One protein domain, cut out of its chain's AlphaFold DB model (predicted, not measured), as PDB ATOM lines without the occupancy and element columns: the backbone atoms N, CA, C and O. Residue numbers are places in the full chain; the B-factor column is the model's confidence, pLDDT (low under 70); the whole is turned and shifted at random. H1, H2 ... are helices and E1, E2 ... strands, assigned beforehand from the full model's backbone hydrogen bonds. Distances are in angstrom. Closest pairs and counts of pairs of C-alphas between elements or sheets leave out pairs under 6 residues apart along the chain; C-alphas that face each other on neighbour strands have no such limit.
ATOM      1  N   ASP A   3      22.364 -20.878 100.215       52.91
ATOM      2  CA  ASP A   3      22.669 -21.896  99.213       52.91
ATOM      3  C   ASP A   3      23.629 -22.994  99.675       52.91
ATOM      4  O   ASP A   3      23.224 -24.143  99.594       52.91
ATOM      5  N   SER A   4      24.801 -22.733 100.275       62.50
ATOM      6  CA  SER A   4      25.751 -23.848 100.492       62.50
ATOM      7  C   SER A   4      25.210 -24.949 101.414       62.50
ATOM      8  O   SER A   4      25.213 -26.112 101.049       62.50
ATOM      9  N   TRP A   5      24.652 -24.601 102.574       69.31
ATOM     10  CA  TRP A   5      24.230 -25.604 103.557       69.31
ATOM     11  C   TRP A   5      23.006 -26.418 103.119       69.31
ATOM     12  O   TRP A   5      22.937 -27.632 103.320       69.31
ATOM     13  N   GLU A   6      21.990 -25.760 102.556       67.88
ATOM     14  CA  GLU A   6      20.796 -26.466 102.085       67.88
ATOM     15  C   GLU A   6      21.085 -27.259 100.808       67.88
ATOM     16  O   GLU A   6      20.488 -28.321 100.610       67.88
ATOM     17  N   GLU A   7      22.012 -26.793  99.968       74.75
ATOM     18  CA  GLU A   7      22.546 -27.570  98.849       74.75
ATOM     19  C   GLU A   7      23.359 -28.772  99.335       74.75
ATOM     20  O   GLU A   7      23.138 -29.873  98.835       74.75
ATOM     21  N   ASP A   8      24.205 -28.620 100.353       77.12
ATOM     22  CA  ASP A   8      24.988 -29.717 100.927       77.12
ATOM     23  C   ASP A   8      24.076 -30.829 101.460       77.12
ATOM     24  O   ASP A   8      24.314 -32.021 101.245       77.12
ATOM     25  N   LEU A   9      22.971 -30.450 102.109       73.56
ATOM     26  CA  LEU A   9      21.947 -31.395 102.551       73.56
ATOM     27  C   LEU A   9      21.256 -32.099 101.377       73.56
ATOM     28  O   LEU A   9      21.068 -33.315 101.434       73.56
ATOM     29  N   LYS A  10      20.887 -31.364 100.319       79.12
ATOM     30  CA  LYS A  10      20.256 -31.933  99.111       79.12
ATOM     31  C   LYS A  10      21.198 -32.877  98.359       79.12
ATOM     32  O   LYS A  10      20.740 -33.879  97.819       79.12
ATOM     33  N   ASN A  11      22.494 -32.583  98.375       84.31
ATOM     34  CA  ASN A  11      23.542 -33.367  97.726       84.31
ATOM     35  C   ASN A  11      24.110 -34.480  98.626       84.31
ATOM     36  O   ASN A  11      25.032 -35.182  98.218       84.31
ATOM     37  N   ASN A  12      23.557 -34.666  99.831       79.50
ATOM     38  CA  ASN A  12      23.994 -35.661 100.813       79.50
ATOM     39  C   ASN A  12      25.483 -35.536 101.211       79.50
ATOM     40  O   ASN A  12      26.131 -36.531 101.529       79.50
ATOM     41  N   VAL A  13      26.005 -34.305 101.202       82.75
ATOM     42  CA  VAL A  13      27.361 -33.926 101.649       82.75
ATOM     43  C   VAL A  13      27.343 -33.035 102.897       82.75
ATOM     44  O   VAL A  13      28.386 -32.589 103.360       82.75
ATOM     45  N   GLY A  14      26.161 -32.783 103.467       80.88
ATOM     46  CA  GLY A  14      26.012 -31.977 104.676       80.88
ATOM     47  C   GLY A  14      26.740 -32.571 105.882       80.88
ATOM     48  O   GLY A  14      26.655 -33.772 106.148       80.88
ATOM     49  N   ALA A  15      27.414 -31.704 106.639       82.31
ATOM     50  CA  ALA A  15      28.124 -32.084 107.852       82.31
ATOM     51  C   ALA A  15      27.188 -32.749 108.877       82.31
ATOM     52  O   ALA A  15      26.058 -32.309 109.103       82.31
ATOM     53  N   THR A  16      27.671 -33.811 109.522       84.94
ATOM     54  CA  THR A  16      26.955 -34.521 110.596       84.94
ATOM     55  C   THR A  16      27.310 -33.990 111.986       84.94
ATOM     56  O   THR A  16      26.486 -34.084 112.899       84.94
ATOM     57  N   LYS A  17      28.500 -33.391 112.129       88.69
ATOM     58  CA  LYS A  17      28.978 -32.685 113.321       88.69
ATOM     59  C   LYS A  17      29.463 -31.286 112.928       88.69
ATOM     60  O   LYS A  17      30.146 -31.139 111.919       88.69
ATOM     61  N   LEU A  18      29.124 -30.279 113.728       90.19
ATOM     62  CA  LEU A  18      29.616 -28.906 113.603       90.19
ATOM     63  C   LEU A  18      30.448 -28.552 114.837       90.19
ATOM     64  O   LEU A  18      29.966 -28.638 115.962       90.19
ATOM     65  N   MET A  19      31.687 -28.127 114.634       93.81
ATOM     66  CA  MET A  19      32.517 -27.570 115.697       93.81
ATOM     67  C   MET A  19      32.692 -26.080 115.450       93.81
ATOM     68  O   MET A  19      33.073 -25.678 114.352       93.81
ATOM     69  N   VAL A  20      32.399 -25.272 116.463       94.62
ATOM     70  CA  VAL A  20      32.557 -23.820 116.403       94.62
ATOM     71  C   VAL A  20      33.647 -23.413 117.375       94.62
ATOM     72  O   VAL A  20      33.548 -23.673 118.572       94.62
ATOM     73  N   ILE A  21      34.679 -22.767 116.845       95.12
ATOM     74  CA  ILE A  21      35.804 -22.241 117.612       95.12
ATOM     75  C   ILE A  21      35.866 -20.746 117.303       95.12
ATOM     76  O   ILE A  21      36.316 -20.366 116.221       95.12
ATOM     77  N   PRO A  22      35.344 -19.882 118.183       93.81
ATOM     78  CA  PRO A  22      35.534 -18.447 118.047       93.81
ATOM     79  C   PRO A  22      37.026 -18.123 118.117       93.81
ATOM     80  O   PRO A  22      37.733 -18.698 118.934       93.81
ATOM     81  N   MET A  23      37.508 -17.178 117.309       94.38
ATOM     82  CA  MET A  23      38.939 -16.842 117.222       94.38
ATOM     83  C   MET A  23      39.419 -15.884 118.332       94.38
ATOM     84  O   MET A  23      40.363 -15.126 118.132       94.38
ATOM     85  N   PHE A  24      38.771 -15.926 119.500       94.81
ATOM     86  CA  PHE A  24      39.203 -15.233 120.714       94.81
ATOM     87  C   PHE A  24      39.731 -16.284 121.698       94.81
ATOM     88  O   PHE A  24      38.950 -17.148 122.108       94.81
ATOM     89  N   PRO A  25      41.023 -16.252 122.076       97.44
ATOM     90  CA  PRO A  25      41.591 -17.290 122.932       97.44
ATOM     91  C   PRO A  25      40.937 -17.328 124.316       97.44
ATOM     92  O   PRO A  25      40.621 -18.412 124.814       97.44
ATOM     93  N   GLN A  26      40.722 -16.160 124.931       98.19
ATOM     94  CA  GLN A  26      40.128 -16.018 126.260       98.19
ATOM     95  C   GLN A  26      38.607 -15.862 126.167       98.19
ATOM     96  O   GLN A  26      38.092 -15.022 125.429       98.19
ATOM     97  N   TYR A  27      37.880 -16.636 126.976       97.00
ATOM     98  CA  TYR A  27      36.433 -16.458 127.108       97.00
ATOM     99  C   TYR A  27      36.050 -15.062 127.612       97.00
ATOM    100  O   TYR A  27      36.633 -14.587 128.580       97.00
ATOM    101  N   SER A  28      35.010 -14.471 127.020       94.75
ATOM    102  CA  SER A  28      34.267 -13.340 127.581       94.75
ATOM    103  C   SER A  28      32.802 -13.377 127.133       94.75
ATOM    104  O   SER A  28      32.491 -13.804 126.015       94.75
ATOM    105  N   GLU A  29      31.892 -12.873 127.972       92.06
ATOM    106  CA  GLU A  29      30.486 -12.631 127.627       92.06
ATOM    107  C   GLU A  29      30.375 -11.735 126.379       92.06
ATOM    108  O   GLU A  29      29.558 -11.990 125.492       92.06
ATOM    109  N   SER A  30      31.208 -10.695 126.266       87.50
ATOM    110  CA  SER A  30      31.110  -9.724 125.167       87.50
ATOM    111  C   SER A  30      31.609 -10.237 123.816       87.50
ATOM    112  O   SER A  30      31.310  -9.609 122.804       87.50
ATOM    113  N   THR A  31      32.329 -11.361 123.775       89.75
ATOM    114  CA  THR A  31      32.866 -11.936 122.532       89.75
ATOM    115  C   THR A  31      32.269 -13.312 122.262       89.75
ATOM    116  O   THR A  31      31.482 -13.485 121.329       89.75
ATOM    117  N   ILE A  32      32.583 -14.292 123.107       91.88
ATOM    118  CA  ILE A  32      32.188 -15.688 122.916       91.88
ATOM    119  C   ILE A  32      30.679 -15.853 123.056       91.88
ATOM    120  O   ILE A  32      30.055 -16.441 122.174       91.88
ATOM    121  N   ALA A  33      30.076 -15.327 124.127       90.19
ATOM    122  CA  ALA A  33      28.635 -15.492 124.330       90.19
ATOM    123  C   ALA A  33      27.828 -14.763 123.242       90.19
ATOM    124  O   ALA A  33      26.888 -15.334 122.698       90.19
ATOM    125  N   SER A  34      28.264 -13.569 122.824       90.38
ATOM    126  CA  SER A  34      27.657 -12.870 121.682       90.38
ATOM    127  C   SER A  34      27.769 -13.663 120.368       90.38
ATOM    128  O   SER A  34      26.809 -13.727 119.595       90.38
ATOM    129  N   GLY A  35      28.904 -14.327 120.127       90.88
ATOM    130  CA  GLY A  35      29.073 -15.235 118.990       90.88
ATOM    131  C   GLY A  35      28.132 -16.443 119.052       90.88
ATOM    132  O   GLY A  35      27.546 -16.828 118.038       90.88
ATOM    133  N   VAL A  36      27.925 -17.005 120.248       93.06
ATOM    134  CA  VAL A  36      26.955 -18.084 120.482       93.06
ATOM    135  C   VAL A  36      25.522 -17.609 120.229       93.06
ATOM    136  O   VAL A  36      24.768 -18.334 119.585       93.06
ATOM    137  N   ASP A  37      25.151 -16.396 120.640       92.75
ATOM    138  CA  ASP A  37      23.828 -15.823 120.351       92.75
ATOM    139  C   ASP A  37      23.588 -15.687 118.841       92.75
ATOM    140  O   ASP A  37      22.518 -16.038 118.328       92.75
ATOM    141  N   ALA A  38      24.597 -15.213 118.104       92.19
ATOM    142  CA  ALA A  38      24.537 -15.103 116.650       92.19
ATOM    143  C   ALA A  38      24.402 -16.481 115.981       92.19
ATOM    144  O   ALA A  38      23.553 -16.656 115.102       92.19
ATOM    145  N   LEU A  39      25.182 -17.468 116.434       91.12
ATOM    146  CA  LEU A  39      25.087 -18.852 115.976       91.12
ATOM    147  C   LEU A  39      23.696 -19.432 116.258       91.12
ATOM    148  O   LEU A  39      23.069 -19.981 115.356       91.12
ATOM    149  N   ALA A  40      23.179 -19.277 117.477       91.81
ATOM    150  CA  ALA A  40      21.870 -19.787 117.873       91.81
ATOM    151  C   ALA A  40      20.744 -19.179 117.023       91.81
ATOM    152  O   ALA A  40      19.865 -19.902 116.550       91.81
ATOM    153  N   LYS A  41      20.804 -17.867 116.757       92.75
ATOM    154  CA  LYS A  41      19.867 -17.164 115.868       92.75
ATOM    155  C   LYS A  41      19.936 -17.658 114.422       92.75
ATOM    156  O   LYS A  41      18.941 -17.591 113.700       92.75
ATOM    157  N   GLU A  42      21.099 -18.108 113.968       88.81
ATOM    158  CA  GLU A  42      21.245 -18.683 112.635       88.81
ATOM    159  C   GLU A  42      20.721 -20.121 112.581       88.81
ATOM    160  O   GLU A  42      19.940 -20.463 111.690       88.81
ATOM    161  N   LEU A  43      21.061 -20.936 113.581       87.69
ATOM    162  CA  LEU A  43      20.572 -22.305 113.724       87.69
ATOM    163  C   LEU A  43      19.046 -22.359 113.869       87.69
ATOM    164  O   LEU A  43      18.420 -23.245 113.292       87.69
ATOM    165  N   SER A  44      18.419 -21.386 114.540       89.81
ATOM    166  CA  SER A  44      16.958 -21.340 114.719       89.81
ATOM    167  C   SER A  44      16.172 -21.201 113.410       89.81
ATOM    168  O   SER A  44      14.958 -21.392 113.402       89.81
ATOM    169  N   LYS A  45      16.832 -20.842 112.302       88.06
ATOM    170  CA  LYS A  45      16.218 -20.756 110.967       88.06
ATOM    171  C   LYS A  45      16.273 -22.084 110.205       88.06
ATOM    172  O   LYS A  45      15.722 -22.172 109.111       88.06
ATOM    173  N   ARG A  46      16.974 -23.098 110.725       84.06
ATOM    174  CA  ARG A  46      17.301 -24.335 110.002       84.06
ATOM    175  C   ARG A  46      16.403 -25.488 110.435       84.06
ATOM    176  O   ARG A  46      16.125 -25.672 111.613       84.06
ATOM    177  N   VAL A  47      15.990 -26.307 109.465       82.56
ATOM    178  CA  VAL A  47      15.165 -27.506 109.715       82.56
ATOM    179  C   VAL A  47      16.011 -28.677 110.223       82.56
ATOM    180  O   VAL A  47      15.561 -29.446 111.067       82.56
ATOM    181  N   LYS A  48      17.244 -28.819 109.718       83.25
ATOM    182  CA  LYS A  48      18.180 -29.878 110.111       83.25
ATOM    183  C   LYS A  48      19.465 -29.257 110.650       83.25
ATOM    184  O   LYS A  48      20.258 -28.708 109.887       83.25
ATOM    185  N   ILE A  49      19.639 -29.362 111.963       85.69
ATOM    186  CA  ILE A  49      20.812 -28.893 112.704       85.69
ATOM    187  C   ILE A  49      21.663 -30.127 113.060       85.69
ATOM    188  O   ILE A  49      21.113 -31.071 113.633       85.69
ATOM    189  N   PRO A  50      22.959 -30.184 112.700       85.81
ATOM    190  CA  PRO A  50      23.852 -31.264 113.098       85.81
ATOM    191  C   PRO A  50      24.118 -31.207 114.597       85.81
ATOM    192  O   PRO A  50      23.918 -30.179 115.243       85.81
ATOM    193  N   THR A  51      24.637 -32.301 115.151       89.56
ATOM    194  CA  THR A  51      25.230 -32.243 116.488       89.56
ATOM    195  C   THR A  51      26.326 -31.188 116.475       89.56
ATOM    196  O   THR A  51      27.181 -31.212 115.588       89.56
ATOM    197  N   PHE A  52      26.305 -30.255 117.422       91.38
ATOM    198  CA  PHE A  52      27.296 -29.193 117.458       91.38
ATOM    199  C   PHE A  52      27.920 -29.011 118.833       91.38
ATOM    200  O   PHE A  52      27.330 -29.351 119.857       91.38
ATOM    201  N   GLU A  53      29.135 -28.484 118.815       93.38
ATOM    202  CA  GLU A  53      29.975 -28.213 119.972       93.38
ATOM    203  C   GLU A  53      30.586 -26.824 119.787       93.38
ATOM    204  O   GLU A  53      31.041 -26.485 118.691       93.38
ATOM    205  N   VAL A  54      30.569 -26.017 120.846       94.69
ATOM    206  CA  VAL A  54      31.248 -24.720 120.868       94.69
ATOM    207  C   VAL A  54      32.416 -24.829 121.829       94.69
ATOM    208  O   VAL A  54      32.217 -25.074 123.018       94.69
ATOM    209  N   ILE A  55      33.619 -24.621 121.313       95.50
ATOM    210  CA  ILE A  55      34.818 -24.488 122.128       95.50
ATOM    211  C   ILE A  55      34.892 -23.035 122.585       95.50
ATOM    212  O   ILE A  55      35.007 -22.127 121.767       95.50
ATOM    213  N   THR A  56      34.746 -22.797 123.884       95.44
ATOM    214  CA  THR A  56      34.532 -21.446 124.423       95.44
ATOM    215  C   THR A  56      35.822 -20.696 124.744       95.44
ATOM    216  O   THR A  56      35.771 -19.506 125.032       95.44
ATOM    217  N   ASN A  57      36.963 -21.379 124.727       96.75
ATOM    218  CA  ASN A  57      38.291 -20.814 124.931       96.75
ATOM    219  C   ASN A  57      39.351 -21.800 124.421       96.75
ATOM    220  O   ASN A  57      39.075 -22.990 124.276       96.75
ATOM    221  N   PHE A  58      40.548 -21.298 124.145       97.81
ATOM    222  CA  PHE A  58      41.722 -22.114 123.807       97.81
ATOM    223  C   PHE A  58      43.027 -21.474 124.313       97.81
ATOM    224  O   PHE A  58      44.124 -21.844 123.883       97.81
ATOM    225  N   HIS A  59      42.935 -20.512 125.237       98.44
ATOM    226  CA  HIS A  59      44.062 -19.700 125.707       98.44
ATOM    227  C   HIS A  59      45.154 -20.487 126.434       98.44
ATOM    228  O   HIS A  59      46.268 -19.995 126.543       98.44
ATOM    229  N   GLN A 208      53.836 -22.137 111.505       98.19
ATOM    230  CA  GLN A 208      53.870 -23.046 112.645       98.19
ATOM    231  C   GLN A 208      52.591 -22.922 113.477       98.19
ATOM    232  O   GLN A 208      51.960 -23.938 113.764       98.19
ATOM    233  N   TRP A 209      52.129 -21.695 113.723       97.94
ATOM    234  CA  TRP A 209      50.835 -21.439 114.357       97.94
ATOM    235  C   TRP A 209      49.685 -22.110 113.598       97.94
ATOM    236  O   TRP A 209      48.893 -22.839 114.194       97.94
ATOM    237  N   CYS A 210      49.615 -21.938 112.275       98.19
ATOM    238  CA  CYS A 210      48.565 -22.550 111.457       98.19
ATOM    239  C   CYS A 210      48.584 -24.083 111.557       98.19
ATOM    240  O   CYS A 210      47.527 -24.712 111.645       98.19
ATOM    241  N   LYS A 211      49.776 -24.693 111.558       98.50
ATOM    242  CA  LYS A 211      49.949 -26.147 111.706       98.50
ATOM    243  C   LYS A 211      49.519 -26.636 113.086       98.50
ATOM    244  O   LYS A 211      48.788 -27.623 113.175       98.50
ATOM    245  N   ASP A 212      49.944 -25.957 114.144       98.44
ATOM    246  CA  ASP A 212      49.638 -26.359 115.516       98.44
ATOM    247  C   ASP A 212      48.163 -26.144 115.846       98.44
ATOM    248  O   ASP A 212      47.537 -27.011 116.460       98.44
ATOM    249  N   PHE A 213      47.568 -25.051 115.366       98.06
ATOM    250  CA  PHE A 213      46.138 -24.815 115.503       98.06
ATOM    251  C   PHE A 213      45.324 -25.835 114.700       98.06
ATOM    252  O   PHE A 213      44.355 -26.383 115.217       98.06
ATOM    253  N   ALA A 214      45.739 -26.191 113.479       98.00
ATOM    254  CA  ALA A 214      45.092 -27.266 112.724       98.00
ATOM    255  C   ALA A 214      45.162 -28.609 113.470       98.00
ATOM    256  O   ALA A 214      44.162 -29.322 113.553       98.00
ATOM    257  N   LYS A 215      46.313 -28.939 114.070       97.94
ATOM    258  CA  LYS A 215      46.456 -30.134 114.913       97.94
ATOM    259  C   LYS A 215      45.515 -30.082 116.119       97.94
ATOM    260  O   LYS A 215      44.838 -31.070 116.383       97.94
ATOM    261  N   TYR A 216      45.430 -28.942 116.801       97.88
ATOM    262  CA  TYR A 216      44.485 -28.717 117.894       97.88
ATOM    263  C   TYR A 216      43.033 -28.968 117.456       97.88
ATOM    264  O   TYR A 216      42.322 -29.733 118.109       97.88
ATOM    265  N   VAL A 217      42.612 -28.404 116.319       96.88
ATOM    266  CA  VAL A 217      41.264 -28.606 115.761       96.88
ATOM    267  C   VAL A 217      40.997 -30.085 115.475       96.88
ATOM    268  O   VAL A 217      39.937 -30.596 115.836       96.88
ATOM    269  N   MET A 218      41.959 -30.797 114.879       96.50
ATOM    270  CA  MET A 218      41.825 -32.232 114.609       96.50
ATOM    271  C   MET A 218      41.717 -33.051 115.899       96.50
ATOM    272  O   MET A 218      40.848 -33.917 116.000       96.50
ATOM    273  N   THR A 219      42.526 -32.747 116.918       97.12
ATOM    274  CA  THR A 219      42.421 -33.412 118.224       97.12
ATOM    275  C   THR A 219      41.084 -33.117 118.901       97.12
ATOM    276  O   THR A 219      40.474 -34.019 119.472       97.12
ATOM    277  N   GLN A 220      40.556 -31.896 118.796       95.69
ATOM    278  CA  GLN A 220      39.220 -31.601 119.311       95.69
ATOM    279  C   GLN A 220      38.132 -32.388 118.565       95.69
ATOM    280  O   GLN A 220      37.173 -32.875 119.179       95.69
ATOM    281  N   ALA A 221      38.259 -32.521 117.245       93.38
ATOM    282  CA  ALA A 221      37.270 -33.191 116.412       93.38
ATOM    283  C   ALA A 221      37.239 -34.712 116.627       93.38
ATOM    284  O   ALA A 221      36.147 -35.278 116.730       93.38
ATOM    285  N   GLU A 222      38.412 -35.345 116.714       94.12
ATOM    286  CA  GLU A 222      38.575 -36.803 116.600       94.12
ATOM    287  C   GLU A 222      39.309 -37.455 117.784       94.12
ATOM    288  O   GLU A 222      39.261 -38.676 117.934       94.12
ATOM    289  N   GLY A 223      39.981 -36.667 118.625       93.56
ATOM    290  CA  GLY A 223      40.779 -37.160 119.747       93.56
ATOM    291  C   GLY A 223      39.945 -37.713 120.902       93.56
ATOM    292  O   GLY A 223      38.770 -37.374 121.093       93.56
ATOM    293  N   SER A 224      40.579 -38.566 121.706       95.56
ATOM    294  CA  SER A 224      40.023 -39.041 122.972       95.56
ATOM    295  C   SER A 224      39.938 -37.911 124.006       95.56
ATOM    296  O   SER A 224      40.511 -36.838 123.832       95.56
ATOM    297  N   ALA A 225      39.236 -38.150 125.118       92.31
ATOM    298  CA  ALA A 225      39.208 -37.193 126.227       92.31
ATOM    299  C   ALA A 225      40.623 -36.888 126.756       92.31
ATOM    300  O   ALA A 225      40.931 -35.731 127.015       92.31
ATOM    301  N   GLN A 226      41.493 -37.904 126.824       94.44
ATOM    302  CA  GLN A 226      42.879 -37.725 127.254       94.44
ATOM    303  C   GLN A 226      43.673 -36.873 126.258       94.44
ATOM    304  O   GLN A 226      44.353 -35.943 126.670       94.44
ATOM    305  N   ASP A 227      43.531 -37.121 124.950       96.19
ATOM    306  CA  ASP A 227      44.244 -36.332 123.934       96.19
ATOM    307  C   ASP A 227      43.876 -34.841 124.012       96.19
ATOM    308  O   ASP A 227      44.711 -33.979 123.752       96.19
ATOM    309  N   LYS A 228      42.624 -34.531 124.369       94.12
ATOM    310  CA  LYS A 228      42.143 -33.154 124.546       94.12
ATOM    311  C   LYS A 228      42.684 -32.493 125.813       94.12
ATOM    312  O   LYS A 228      42.922 -31.292 125.803       94.12
ATOM    313  N   GLU A 229      42.888 -33.253 126.885       93.50
ATOM    314  CA  GLU A 229      43.536 -32.744 128.098       93.50
ATOM    315  C   GLU A 229      45.040 -32.517 127.879       93.50
ATOM    316  O   GLU A 229      45.582 -31.510 128.332       93.50
ATOM    317  N   ASP A 230      45.697 -33.403 127.127       96.00
ATOM    318  CA  ASP A 230      47.150 -33.396 126.899       96.00
ATOM    319  C   ASP A 230      47.633 -32.250 125.989       96.00
ATOM    320  O   ASP A 230      48.831 -31.968 125.923       96.00
TER     321      ASP A 230
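Overview. This is residues 3 to 59 and 208 to 230 of the 251 residues of the protein "Coproporphyrin III ferrochelatase" of Opitutae bacterium (UniProt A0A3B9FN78). Two short parallel strands, E1 and E2, lie side by side in the middle of a loose, open arrangement, with H2 folding back from the end of E1 to join them. H1 lies off one end, and H3 reaches the strands with its residues 217 to 221, with small H4 at its end. The printed part has 80 residues, mostly helix, in the order H1, E1, H2, E2, H3, H4. It is loose, with a radius of gyration of the C-alphas of 14.5 A and spans of 38 by 30 by 24 A.

Along the chain. H1, residues 3 to 10, begins with C-alpha 3 at (22.669, -21.896, 99.213). E1 is residues 17 to 20. H2, residues 29 to 43, is 19.6 A long. E2 is residues 51 to 54. H3, residues 208 to 222, is 20.9 A long. H4, residues 225 to 230, ends with C-alpha 230 at (47.150, -33.396, 126.899).

Arrangement. E1 and E2 are parallel at 16 degrees, with N 18 and O 51 2.8 A apart, within hydrogen-bond range. E1, H2 and E2 form a strand-helix-strand unit, two parallel neighbour strands with a helix between, whose crossover is right-handed. The closest C-alphas of H2 and E2, Val 36 and Val 54, are 7.9 A apart. The closest of E1 and H3, Met 19 and Ala 221, are 7.4 A apart. H3, with residues 219 to 220 alone, and H4 only just touch, with 3 pairs of C-alphas within 8 A, and only at the corner; the closest are Gln 220 and Lys 228, 6.2 A. H1 and H2 are apart. Every O i to N i+4 pair is within hydrogen-bond range in H1, H3 and H4, and 9 of 11 in H2.

Size, cuts and confidence. The farthest C-alphas, Val 47 and Gln 208, are 39.1 A apart. Residues 60 to 207 are not printed, and C-alphas 59 and 208 are 16.7 A apart across that cut. Of the links printed whole, none is long. Residues 40 to 45, of which 40 to 43 belong to H2, stand free. Residues 3 to 6 have pLDDT under 70.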